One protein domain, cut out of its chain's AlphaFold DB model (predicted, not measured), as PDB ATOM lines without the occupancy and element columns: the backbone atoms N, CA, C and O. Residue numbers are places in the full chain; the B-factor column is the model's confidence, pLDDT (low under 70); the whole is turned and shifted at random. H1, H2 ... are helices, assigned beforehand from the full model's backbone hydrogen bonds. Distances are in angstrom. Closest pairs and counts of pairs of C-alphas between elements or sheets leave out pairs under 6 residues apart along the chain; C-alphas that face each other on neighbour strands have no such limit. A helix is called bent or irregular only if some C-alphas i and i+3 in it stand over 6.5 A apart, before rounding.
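Overview. This is residues 2 to 27 and 34 to 88 of the 127 residues of an uncharacterized protein of marine metagenome (UniProt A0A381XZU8). An open, loose frame of helices: H1 and H2 run nearly in line, and the long bent H3 folds back as a V of two arms, H2 packing on the first arm near its beginning. The printed part has 81 residues with three named helices, H1, H2, H3, and no named strand: all helix. It is loose, with a radius of gyration of the C-alphas of 14.7 A, and spans 43 by 26 by 25 A.

Along the chain. H1, residues 2 to 13, begins at C-alpha 2 (244.205, 159.688, 230.083) and measures 16.3 A. H2, residues 16 to 25, measures 14.2 A. H3, residues 34 to 88, was assigned as one helix by its hydrogen bonds but is bent: C-alphas 61 and 64 are 9.3 A apart. Its arms are H3a, residues 34 to 61, 40.8 A, and H3b, residues 64 to 88, 38.1 A, ending at C-alpha 88 (243.957, 190.017, 211.026).

Arrangement. H1 and H2 meet only through their tight link. H2 touches residues 36 to 40 of H3a, closest C-alphas Ile 21 and Gly 37, 6.9 A, opposite ways at a shallow tilt of 28 degrees. H3a touches H3b, closest C-alphas Met 59 and Gly 66, 4.4 A, opposite ways at a steep tilt of 40 degrees. H1 and H3b are near each other, with 5 pairs of C-alphas within 10 A. Every O i to N i+4 pair is within hydrogen-bond range in H1 and H2, 22 of 24 in H3a and 20 of 21 in H3b.

Size, cuts and confidence. The C-alphas of Tyr 27 and Gly 63, the two farthest apart, are 42.7 A apart. Residues 28 to 33 are not printed; C-alphas 27 and 34 are 13.5 A apart across the cut. No printed residue is under 70 in pLDDT.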
ATOM      1  N   PHE A   2     244.538 158.465 229.328       86.31
ATOM      2  CA  PHE A   2     244.205 159.688 230.083       86.31
ATOM      3  C   PHE A   2     245.410 160.603 230.380       86.31
ATOM      4  O   PHE A   2     245.401 161.770 230.004       86.31
ATOM      5  N   PHE A   3     246.484 160.059 230.962       90.19
ATOM      6  CA  PHE A   3     247.684 160.839 231.287       90.19
ATOM      7  C   PHE A   3     248.349 161.486 230.070       90.19
ATOM      8  O   PHE A   3     248.846 162.594 230.186       90.19
ATOM      9  N   ILE A   4     248.299 160.849 228.897       93.31
ATOM     10  CA  ILE A   4     248.862 161.419 227.663       93.31
ATOM     11  C   ILE A   4     248.106 162.700 227.295       93.31
ATOM     12  O   ILE A   4     248.729 163.725 227.034       93.31
ATOM     13  N   PHE A   5     246.771 162.671 227.341       88.94
ATOM     14  CA  PHE A   5     245.953 163.854 227.073       88.94
ATOM     15  C   PHE A   5     246.178 164.960 228.100       88.94
ATOM     16  O   PHE A   5     246.321 166.116 227.717       88.94
ATOM     17  N   VAL A   6     246.265 164.613 229.387       90.25
ATOM     18  CA  VAL A   6     246.536 165.589 230.452       90.25
ATOM     19  C   VAL A   6     247.923 166.209 230.293       90.25
ATOM     20  O   VAL A   6     248.058 167.418 230.441       90.25
ATOM     21  N   THR A   7     248.945 165.423 229.941       93.00
ATOM     22  CA  THR A   7     250.300 165.933 229.693       93.00
ATOM     23  C   THR A   7     250.333 166.881 228.500       93.00
ATOM     24  O   THR A   7     250.906 167.960 228.610       93.00
ATOM     25  N   ILE A   8     249.695 166.518 227.383       90.94
ATOM     26  CA  ILE A   8     249.606 167.390 226.204       90.94
ATOM     27  C   ILE A   8     248.874 168.687 226.570       90.94
ATOM     28  O   ILE A   8     249.388 169.774 226.324       90.94
ATOM     29  N   PHE A   9     247.714 168.580 227.219       89.56
ATOM     30  CA  PHE A   9     246.930 169.729 227.667       89.56
ATOM     31  C   PHE A   9     247.735 170.654 228.591       89.56
ATOM     32  O   PHE A   9     247.801 171.858 228.350       89.56
ATOM     33  N   ALA A  10     248.395 170.101 229.609       90.50
ATOM     34  CA  ALA A  10     249.223 170.871 230.532       90.50
ATOM     35  C   ALA A  10     250.397 171.545 229.806       90.50
ATOM     36  O   ALA A  10     250.664 172.721 230.042       90.50
ATOM     37  N   GLY A  11     251.051 170.841 228.876       92.31
ATOM     38  CA  GLY A  11     252.141 171.387 228.066       92.31
ATOM     39  C   GLY A  11     251.730 172.615 227.252       92.31
ATOM     40  O   GLY A  11     252.502 173.565 227.159       92.31
ATOM     41  N   PHE A  12     250.503 172.637 226.725       88.62
ATOM     42  CA  PHE A  12     249.965 173.809 226.035       88.62
ATOM     43  C   PHE A  12     249.459 174.890 226.988       88.62
ATOM     44  O   PHE A  12     249.651 176.064 226.698       88.62
ATOM     45  N   SER A  13     248.829 174.526 228.108       89.81
ATOM     46  CA  SER A  13     248.164 175.483 229.000       89.81
ATOM     47  C   SER A  13     249.128 176.266 229.894       89.81
ATOM     48  O   SER A  13     248.897 177.449 230.140       89.81
ATOM     49  N   LEU A  14     250.191 175.633 230.395       90.75
ATOM     50  CA  LEU A  14     251.143 176.254 231.323       90.75
ATOM     51  C   LEU A  14     251.866 177.492 230.749       90.75
ATOM     52  O   LEU A  14     251.941 178.501 231.452       90.75
ATOM     53  N   PRO A  15     252.375 177.487 229.499       92.19
ATOM     54  CA  PRO A  15     253.113 178.632 228.965       92.19
ATOM     55  C   PRO A  15     252.227 179.798 228.504       92.19
ATOM     56  O   PRO A  15     252.761 180.876 228.249       92.19
ATOM     57  N   ILE A  16     250.898 179.636 228.406       90.06
ATOM     58  CA  ILE A  16     249.996 180.652 227.820       90.06
ATOM     59  C   ILE A  16     250.161 182.014 228.495       90.06
ATOM     60  O   ILE A  16     250.212 183.037 227.816       90.06
ATOM     61  N   TYR A  17     250.268 182.048 229.824       90.31
ATOM     62  CA  TYR A  17     250.428 183.313 230.536       90.31
ATOM     63  C   TYR A  17     251.753 184.004 230.206       90.31
ATOM     64  O   TYR A  17     251.767 185.198 229.909       90.31
ATOM     65  N   ALA A  18     252.851 183.244 230.201       91.50
ATOM     66  CA  ALA A  18     254.174 183.764 229.880       91.50
ATOM     67  C   ALA A  18     254.228 184.301 228.442       91.50
ATOM     68  O   ALA A  18     254.743 185.394 228.218       91.50
ATOM     69  N   ILE A  19     253.623 183.579 227.491       91.50
ATOM     70  CA  ILE A  19     253.506 184.014 226.093       91.50
ATOM     71  C   ILE A  19     252.685 185.304 225.997       91.50
ATOM     72  O   ILE A  19     253.099 186.234 225.313       91.50
ATOM     73  N   ASN A  20     251.552 185.403 226.701       90.19
ATOM     74  CA  ASN A  20     250.725 186.611 226.686       90.19
ATOM     75  C   ASN A  20     251.450 187.830 227.273       90.19
ATOM     76  O   ASN A  20     251.311 188.925 226.727       90.19
ATOM     77  N   ILE A  21     252.226 187.661 228.352       90.00
ATOM     78  CA  ILE A  21     253.061 188.737 228.908       90.00
ATOM     79  C   ILE A  21     254.137 189.149 227.914       90.00
ATOM     80  O   ILE A  21     254.259 190.337 227.643       90.00
ATOM     81  N   ALA A  22     254.899 188.195 227.372       89.94
ATOM     82  CA  ALA A  22     255.963 188.485 226.413       89.94
ATOM     83  C   ALA A  22     255.403 189.241 225.202       89.94
ATOM     84  O   ALA A  22     255.834 190.353 224.916       89.94
ATOM     85  N   HIS A  23     254.328 188.709 224.613       87.25
ATOM     86  CA  HIS A  23     253.622 189.348 223.509       87.25
ATOM     87  C   HIS A  23     253.138 190.745 223.878       87.25
ATOM     88  O   HIS A  23     253.195 191.635 223.053       87.25
ATOM     89  N   THR A  24     252.640 190.967 225.092       87.75
ATOM     90  CA  THR A  24     252.188 192.295 225.528       87.75
ATOM     91  C   THR A  24     253.361 193.260 225.713       87.75
ATOM     92  O   THR A  24     253.269 194.413 225.299       87.75
ATOM     93  N   ASN A  25     254.471 192.788 226.279       86.94
ATOM     94  CA  ASN A  25     255.677 193.582 226.500       86.94
ATOM     95  C   ASN A  25     256.329 194.025 225.185       86.94
ATOM     96  O   ASN A  25     256.885 195.117 225.144       86.94
ATOM     97  N   ASP A  26     256.190 193.253 224.105       86.50
ATOM     98  CA  ASP A  26     256.702 193.634 222.783       86.50
ATOM     99  C   ASP A  26     255.998 194.874 222.186       86.50
ATOM    100  O   ASP A  26     256.554 195.523 221.303       86.50
ATOM    101  N   TYR A  27     254.799 195.248 222.663       81.88
ATOM    102  CA  TYR A  27     254.036 196.408 222.152       81.88
ATOM    103  C   TYR A  27     253.961 197.594 223.119       81.88
ATOM    104  O   TYR A  27     253.256 198.567 222.841       81.88
ATOM    105  N   VAL A  34     255.417 197.449 234.234       88.50
ATOM    106  CA  VAL A  34     254.857 197.127 235.558       88.50
ATOM    107  C   VAL A  34     253.339 197.325 235.576       88.50
ATOM    108  O   VAL A  34     252.609 196.475 236.083       88.50
ATOM    109  N   ALA A  35     252.849 198.415 234.978       90.06
ATOM    110  CA  ALA A  35     251.418 198.700 234.895       90.06
ATOM    111  C   ALA A  35     250.677 197.673 234.020       90.06
ATOM    112  O   ALA A  35     249.610 197.192 234.404       90.06
ATOM    113  N   ALA A  36     251.259 197.294 232.878       90.56
ATOM    114  CA  ALA A  36     250.707 196.277 231.988       90.56
ATOM    115  C   ALA A  36     250.680 194.888 232.643       90.56
ATOM    116  O   ALA A  36     249.649 194.215 232.618       90.56
ATOM    117  N   GLY A  37     251.778 194.490 233.294       89.50
ATOM    118  CA  GLY A  37     251.864 193.237 234.042       89.50
ATOM    119  C   GLY A  37     250.849 193.171 235.185       89.50
ATOM    120  O   GLY A  37     250.154 192.169 235.330       89.50
ATOM    121  N   GLY A  38     250.689 194.260 235.945       93.00
ATOM    122  CA  GLY A  38     249.675 194.360 236.999       93.00
ATOM    123  C   GLY A  38     248.243 194.231 236.470       93.00
ATOM    124  O   GLY A  38     247.435 193.507 237.052       93.00
ATOM    125  N   GLY A  39     247.935 194.866 235.334       93.31
ATOM    126  CA  GLY A  39     246.637 194.729 234.668       93.31
ATOM    127  C   GLY A  39     246.353 193.294 234.217       93.31
ATOM    128  O   GLY A  39     245.274 192.763 234.478       93.31
ATOM    129  N   LEU A  40     247.337 192.630 233.603       92.62
ATOM    130  CA  LEU A  40     247.192 191.242 233.158       92.62
ATOM    131  C   LEU A  40     247.052 190.267 234.340       92.62
ATOM    132  O   LEU A  40     246.243 189.340 234.284       92.62
ATOM    133  N   GLN A  41     247.772 190.514 235.438       94.31
ATOM    134  CA  GLN A  41     247.647 189.749 236.678       94.31
ATOM    135  C   GLN A  41     246.256 189.906 237.306       94.31
ATOM    136  O   GLN A  41     245.699 188.934 237.815       94.31
ATOM    137  N   LEU A  42     245.669 191.105 237.253       95.31
ATOM    138  CA  LEU A  42     244.312 191.353 237.740       95.31
ATOM    139  C   LEU A  42     243.279 190.570 236.922       95.31
ATOM    140  O   LEU A  42     242.405 189.924 237.501       95.31
ATOM    141  N   VAL A  43     243.412 190.551 235.591       94.00
ATOM    142  CA  VAL A  43     242.557 189.733 234.711       94.00
ATOM    143  C   VAL A  43     242.701 188.242 235.033       94.00
ATOM    144  O   VAL A  43     241.693 187.543 235.139       94.00
ATOM    145  N   MET A  44     243.927 187.761 235.264       92.50
ATOM    146  CA  MET A  44     244.160 186.388 235.727       92.50
ATOM    147  C   MET A  44     243.484 186.107 237.073       92.50
ATOM    148  O   MET A  44     242.863 185.060 237.236       92.50
ATOM    149  N   GLY A  45     243.547 187.046 238.020       94.38
ATOM    150  CA  GLY A  45     242.866 186.940 239.311       94.38
ATOM    151  C   GLY A  45     241.346 186.828 239.172       94.38
ATOM    152  O   GLY A  45     240.735 185.956 239.785       94.38
ATOM    153  N   LEU A  46     240.733 187.648 238.313       95.75
ATOM    154  CA  LEU A  46     239.302 187.552 238.007       95.75
ATOM    155  C   LEU A  46     238.943 186.193 237.394       95.75
ATOM    156  O   LEU A  46     237.951 185.584 237.795       95.75
ATOM    157  N   GLY A  47     239.770 185.687 236.476       92.00
ATOM    158  CA  GLY A  47     239.614 184.347 235.909       92.00
ATOM    159  C   GLY A  47     239.744 183.236 236.955       92.00
ATOM    160  O   GLY A  47     238.962 182.290 236.939       92.00
ATOM    161  N   ALA A  48     240.669 183.367 237.908       92.75
ATOM    162  CA  ALA A  48     240.863 182.402 238.989       92.75
ATOM    163  C   ALA A  48     239.687 182.362 239.980       92.75
ATOM    164  O   ALA A  48     239.421 181.315 240.563       92.75
ATOM    165  N   ILE A  49     238.963 183.474 240.148       95.31
ATOM    166  CA  ILE A  49     237.743 183.534 240.967       95.31
ATOM    167  C   ILE A  49     236.535 183.017 240.172       95.31
ATOM    168  O   ILE A  49     235.780 182.178 240.662       95.31
ATOM    169  N   GLY A  50     236.351 183.488 238.935       94.12
ATOM    170  CA  GLY A  50     235.204 183.125 238.094       94.12
ATOM    171  C   GLY A  50     235.257 181.699 237.535       94.12
ATOM    172  O   GLY A  50     234.215 181.077 237.314       94.12
ATOM    173  N   GLY A  51     236.461 181.160 237.339       91.25
ATOM    174  CA  GLY A  51     236.707 179.830 236.787       91.25
ATOM    175  C   GLY A  51     236.073 178.716 237.620       91.25
ATOM    176  O   GLY A  51     235.225 178.003 237.088       91.25
ATOM    177  N   PRO A  52     236.401 178.581 238.919       92.50
ATOM    178  CA  PRO A  52     235.797 177.582 239.798       92.50
ATOM    179  C   PRO A  52     234.277 177.711 239.900       92.50
ATOM    180  O   PRO A  52     233.583 176.702 239.835       92.50
ATOM    181  N   ILE A  53     233.748 178.937 239.990       93.44
ATOM    182  CA  ILE A  53     232.298 179.183 240.075       93.44
ATOM    183  C   ILE A  53     231.593 178.624 238.834       93.44
ATOM    184  O   ILE A  53     230.629 177.870 238.944       93.44
ATOM    185  N   THR A  54     232.114 178.941 237.649       91.75
ATOM    186  CA  THR A  54     231.544 178.458 236.384       91.75
ATOM    187  C   THR A  54     231.748 176.949 236.224       91.75
ATOM    188  O   THR A  54     230.847 176.241 235.784       91.75
ATOM    189  N   CYS A  55     232.907 176.436 236.638       92.94
ATOM    190  CA  CYS A  55     233.229 175.014 236.595       92.94
ATOM    191  C   CYS A  55     232.262 174.177 237.441       92.94
ATOM    192  O   CYS A  55     231.813 173.128 236.985       92.94
ATOM    193  N   VAL A  56     231.908 174.641 238.645       92.50
ATOM    194  CA  VAL A  56     230.942 173.953 239.517       92.50
ATOM    195  C   VAL A  56     229.581 173.831 238.835       92.50
ATOM    196  O   VAL A  56     229.010 172.747 238.835       92.50
ATOM    197  N   ILE A  57     229.096 174.887 238.172       91.31
ATOM    198  CA  ILE A  57     227.819 174.858 237.434       91.31
ATOM    199  C   ILE A  57     227.853 173.809 236.309       91.31
ATOM    200  O   ILE A  57     226.890 173.067 236.110       91.31
ATOM    201  N   PHE A  58     228.966 173.706 235.580       90.88
ATOM    202  CA  PHE A  58     229.129 172.683 234.541       90.88
ATOM    203  C   PHE A  58     229.193 171.265 235.117       90.88
ATOM    204  O   PHE A  58     228.611 170.344 234.542       90.88
ATOM    205  N   MET A  59     229.883 171.082 236.242       91.06
ATOM    206  CA  MET A  59     229.977 169.788 236.918       91.06
ATOM    207  C   MET A  59     228.644 169.344 237.531       91.06
ATOM    208  O   MET A  59     228.375 168.148 237.559       91.06
ATOM    209  N   ASP A  60     227.795 170.277 237.967       91.56
ATOM    210  CA  ASP A  60     226.457 169.971 238.487       91.56
ATOM    211  C   ASP A  60     225.525 169.435 237.382       91.56
ATOM    212  O   ASP A  60     224.847 168.427 237.558       91.56
ATOM    213  N   ASN A  61     225.570 170.036 236.187       89.44
ATOM    214  CA  ASN A  61     224.713 169.638 235.064       89.44
ATOM    215  C   ASN A  61     225.194 168.374 234.327       89.44
ATOM    216  O   ASN A  61     224.381 167.552 233.909       89.44
ATOM    217  N   PHE A  62     226.507 168.221 234.125       86.38
ATOM    218  CA  PHE A  62     227.093 167.144 233.306       86.38
ATOM    219  C   PHE A  62     227.817 166.065 234.131       86.38
ATOM    220  O   PHE A  62     228.432 165.152 233.569       86.38
ATOM    221  N   GLY A  63     227.773 166.165 235.461       87.25
ATOM    222  CA  GLY A  63     228.485 165.273 236.371       87.25
ATOM    223  C   GLY A  63     230.014 165.445 236.322       87.25
ATOM    224  O   GLY A  63     230.528 166.475 235.875       87.25
ATOM    225  N   PRO A  64     230.788 164.423 236.739       84.50
ATOM    226  CA  PRO A  64     232.254 164.495 236.822       84.50
ATOM    227  C   PRO A  64     232.952 164.831 235.493       84.50
ATOM    228  O   PRO A  64     234.018 165.446 235.481       84.50
ATOM    229  N   SER A  65     232.339 164.467 234.363       86.38
ATOM    230  CA  SER A  65     232.844 164.768 233.017       86.38
ATOM    231  C   SER A  65     232.725 166.253 232.645       86.38
ATOM    232  O   SER A  65     233.431 166.714 231.746       86.38
ATOM    233  N   GLY A  66     231.879 167.017 233.348       86.75
ATOM    234  CA  GLY A  66     231.661 168.448 233.119       86.75
ATOM    235  C   GLY A  66     232.928 169.292 233.264       86.75
ATOM    236  O   GLY A  66     233.087 170.275 232.545       86.75
ATOM    237  N   PHE A  67     233.880 168.862 234.102       89.19
ATOM    238  CA  PHE A  67     235.185 169.514 234.246       89.19
ATOM    239  C   PHE A  67     235.963 169.554 232.922       89.19
ATOM    240  O   PHE A  67     236.437 170.606 232.497       89.19
ATOM    241  N   PHE A  68     236.060 168.418 232.226       88.88
ATOM    242  CA  PHE A  68     236.797 168.339 230.963       88.88
ATOM    243  C   PHE A  68     236.081 169.085 229.838       88.88
ATOM    244  O   PHE A  68     236.736 169.735 229.029       88.88
ATOM    245  N   ILE A  69     234.746 169.041 229.812       88.69
ATOM    246  CA  ILE A  69     233.937 169.812 228.857       88.69
ATOM    247  C   ILE A  69     234.188 171.312 229.046       88.69
ATOM    248  O   ILE A  69     234.448 172.018 228.074       88.69
ATOM    249  N   PHE A  70     234.185 171.784 230.293       91.94
ATOM    250  CA  PHE A  70     234.485 173.172 230.626       91.94
ATOM    251  C   PHE A  70     235.888 173.594 230.156       91.94
ATOM    252  O   PHE A  70     236.028 174.622 229.490       91.94
ATOM    253  N   LEU A  71     236.915 172.775 230.421       90.94
ATOM    254  CA  LEU A  71     238.281 173.036 229.952       90.94
ATOM    255  C   LEU A  71     238.371 173.114 228.423       90.94
ATOM    256  O   LEU A  71     239.010 174.022 227.893       90.94
ATOM    257  N   ILE A  72     237.717 172.192 227.710       90.44
ATOM    258  CA  ILE A  72     237.695 172.179 226.242       90.44
ATOM    259  C   ILE A  72     237.048 173.458 225.707       90.44
ATOM    260  O   ILE A  72     237.613 174.095 224.821       90.44
ATOM    261  N   ILE A  73     235.899 173.861 226.255       92.00
ATOM    262  CA  ILE A  73     235.191 175.073 225.823       92.00
ATOM    263  C   ILE A  73     236.080 176.306 226.009       92.00
ATOM    264  O   ILE A  73     236.263 177.069 225.060       92.00
ATOM    265  N   LEU A  74     236.682 176.484 227.190       92.25
ATOM    266  CA  LEU A  74     237.575 177.617 227.445       92.25
ATOM    267  C   LEU A  74     238.770 177.633 226.488       92.25
ATOM    268  O   LEU A  74     239.108 178.679 225.931       92.25
ATOM    269  N   GLN A  75     239.383 176.474 226.253       90.94
ATOM    270  CA  GLN A  75     240.541 176.381 225.372       90.94
ATOM    271  C   GLN A  75     240.173 176.658 223.911       90.94
ATOM    272  O   GLN A  75     240.948 177.308 223.208       90.94
ATOM    273  N   ILE A  76     238.995 176.221 223.454       93.69
ATOM    274  CA  ILE A  76     238.485 176.526 222.111       93.69
ATOM    275  C   ILE A  76     238.256 178.027 221.960       93.69
ATOM    276  O   ILE A  76     238.708 178.596 220.971       93.69
ATOM    277  N   VAL A  77     237.625 178.686 222.938       93.62
ATOM    278  CA  VAL A  77     237.387 180.138 222.894       93.62
ATOM    279  C   VAL A  77     238.706 180.904 222.762       93.62
ATOM    280  O   VAL A  77     238.839 181.752 221.877       93.62
ATOM    281  N   ILE A  78     239.709 180.563 223.577       90.81
ATOM    282  CA  ILE A  78     241.044 181.180 223.511       90.81
ATOM    283  C   ILE A  78     241.718 180.884 222.166       90.81
ATOM    284  O   ILE A  78     242.299 181.782 221.559       90.81
ATOM    285  N   SER A  79     241.626 179.646 221.677       91.00
ATOM    286  CA  SER A  79     242.259 179.233 220.419       91.00
ATOM    287  C   SER A  79     241.653 179.961 219.222       91.00
ATOM    288  O   SER A  79     242.388 180.520 218.415       91.00
ATOM    289  N   VAL A  80     240.321 180.020 219.127       94.12
ATOM    290  CA  VAL A  80     239.608 180.741 218.063       94.12
ATOM    291  C   VAL A  80     239.966 182.222 218.090       94.12
ATOM    292  O   VAL A  80     240.286 182.787 217.045       94.12
ATOM    293  N   PHE A  81     239.985 182.841 219.273       90.38
ATOM    294  CA  PHE A  81     240.416 184.229 219.415       90.38
ATOM    295  C   PHE A  81     241.874 184.432 218.970       90.38
ATOM    296  O   PHE A  81     242.173 185.392 218.259       90.38
ATOM    297  N   GLY A  82     242.771 183.510 219.330       87.94
ATOM    298  CA  GLY A  82     244.173 183.524 218.914       87.94
ATOM    299  C   GLY A  82     244.342 183.434 217.397       87.94
ATOM    300  O   GLY A  82     245.014 184.281 216.809       87.94
ATOM    301  N   PHE A  83     243.689 182.466 216.747       88.75
ATOM    302  CA  PHE A  83     243.723 182.302 215.289       88.75
ATOM    303  C   PHE A  83     243.112 183.494 214.553       88.75
ATOM    304  O   PHE A  83     243.680 183.971 213.567       88.75
ATOM    305  N   TYR A  84     241.987 184.014 215.051       90.44
ATOM    306  CA  TYR A  84     241.364 185.217 214.513       90.44
ATOM    307  C   TYR A  84     242.327 186.409 214.577       90.44
ATOM    308  O   TYR A  84     242.599 187.039 213.556       90.44
ATOM    309  N   ARG A  85     242.918 186.684 215.747       85.06
ATOM    310  CA  ARG A  85     243.851 187.808 215.919       85.06
ATOM    311  C   ARG A  85     245.101 187.665 215.046       85.06
ATOM    312  O   ARG A  85     245.580 188.662 214.513       85.06
ATOM    313  N   MET A  86     245.615 186.445 214.903       83.31
ATOM    314  CA  MET A  86     246.789 186.153 214.076       83.31
ATOM    315  C   MET A  86     246.514 186.387 212.587       83.31
ATOM    316  O   MET A  86     247.390 186.862 211.879       83.31
ATOM    317  N   SER A  87     245.289 186.115 212.129       82.19
ATOM    318  CA  SER A  87     244.899 186.289 210.722       82.19
ATOM    319  C   SER A  87     244.671 187.752 210.331       82.19
ATOM    320  O   SER A  87     244.793 188.105 209.163       82.19
ATOM    321  N   VAL A  88     244.311 188.610 211.289       80.75
ATOM    322  CA  VAL A  88     243.957 190.017 211.026       80.75
ATOM    323  C   VAL A  88     245.186 190.931 210.966       80.75
ATOM    324  O   VAL A  88     245.114 192.003 210.367       80.75
TER     325      VAL A  88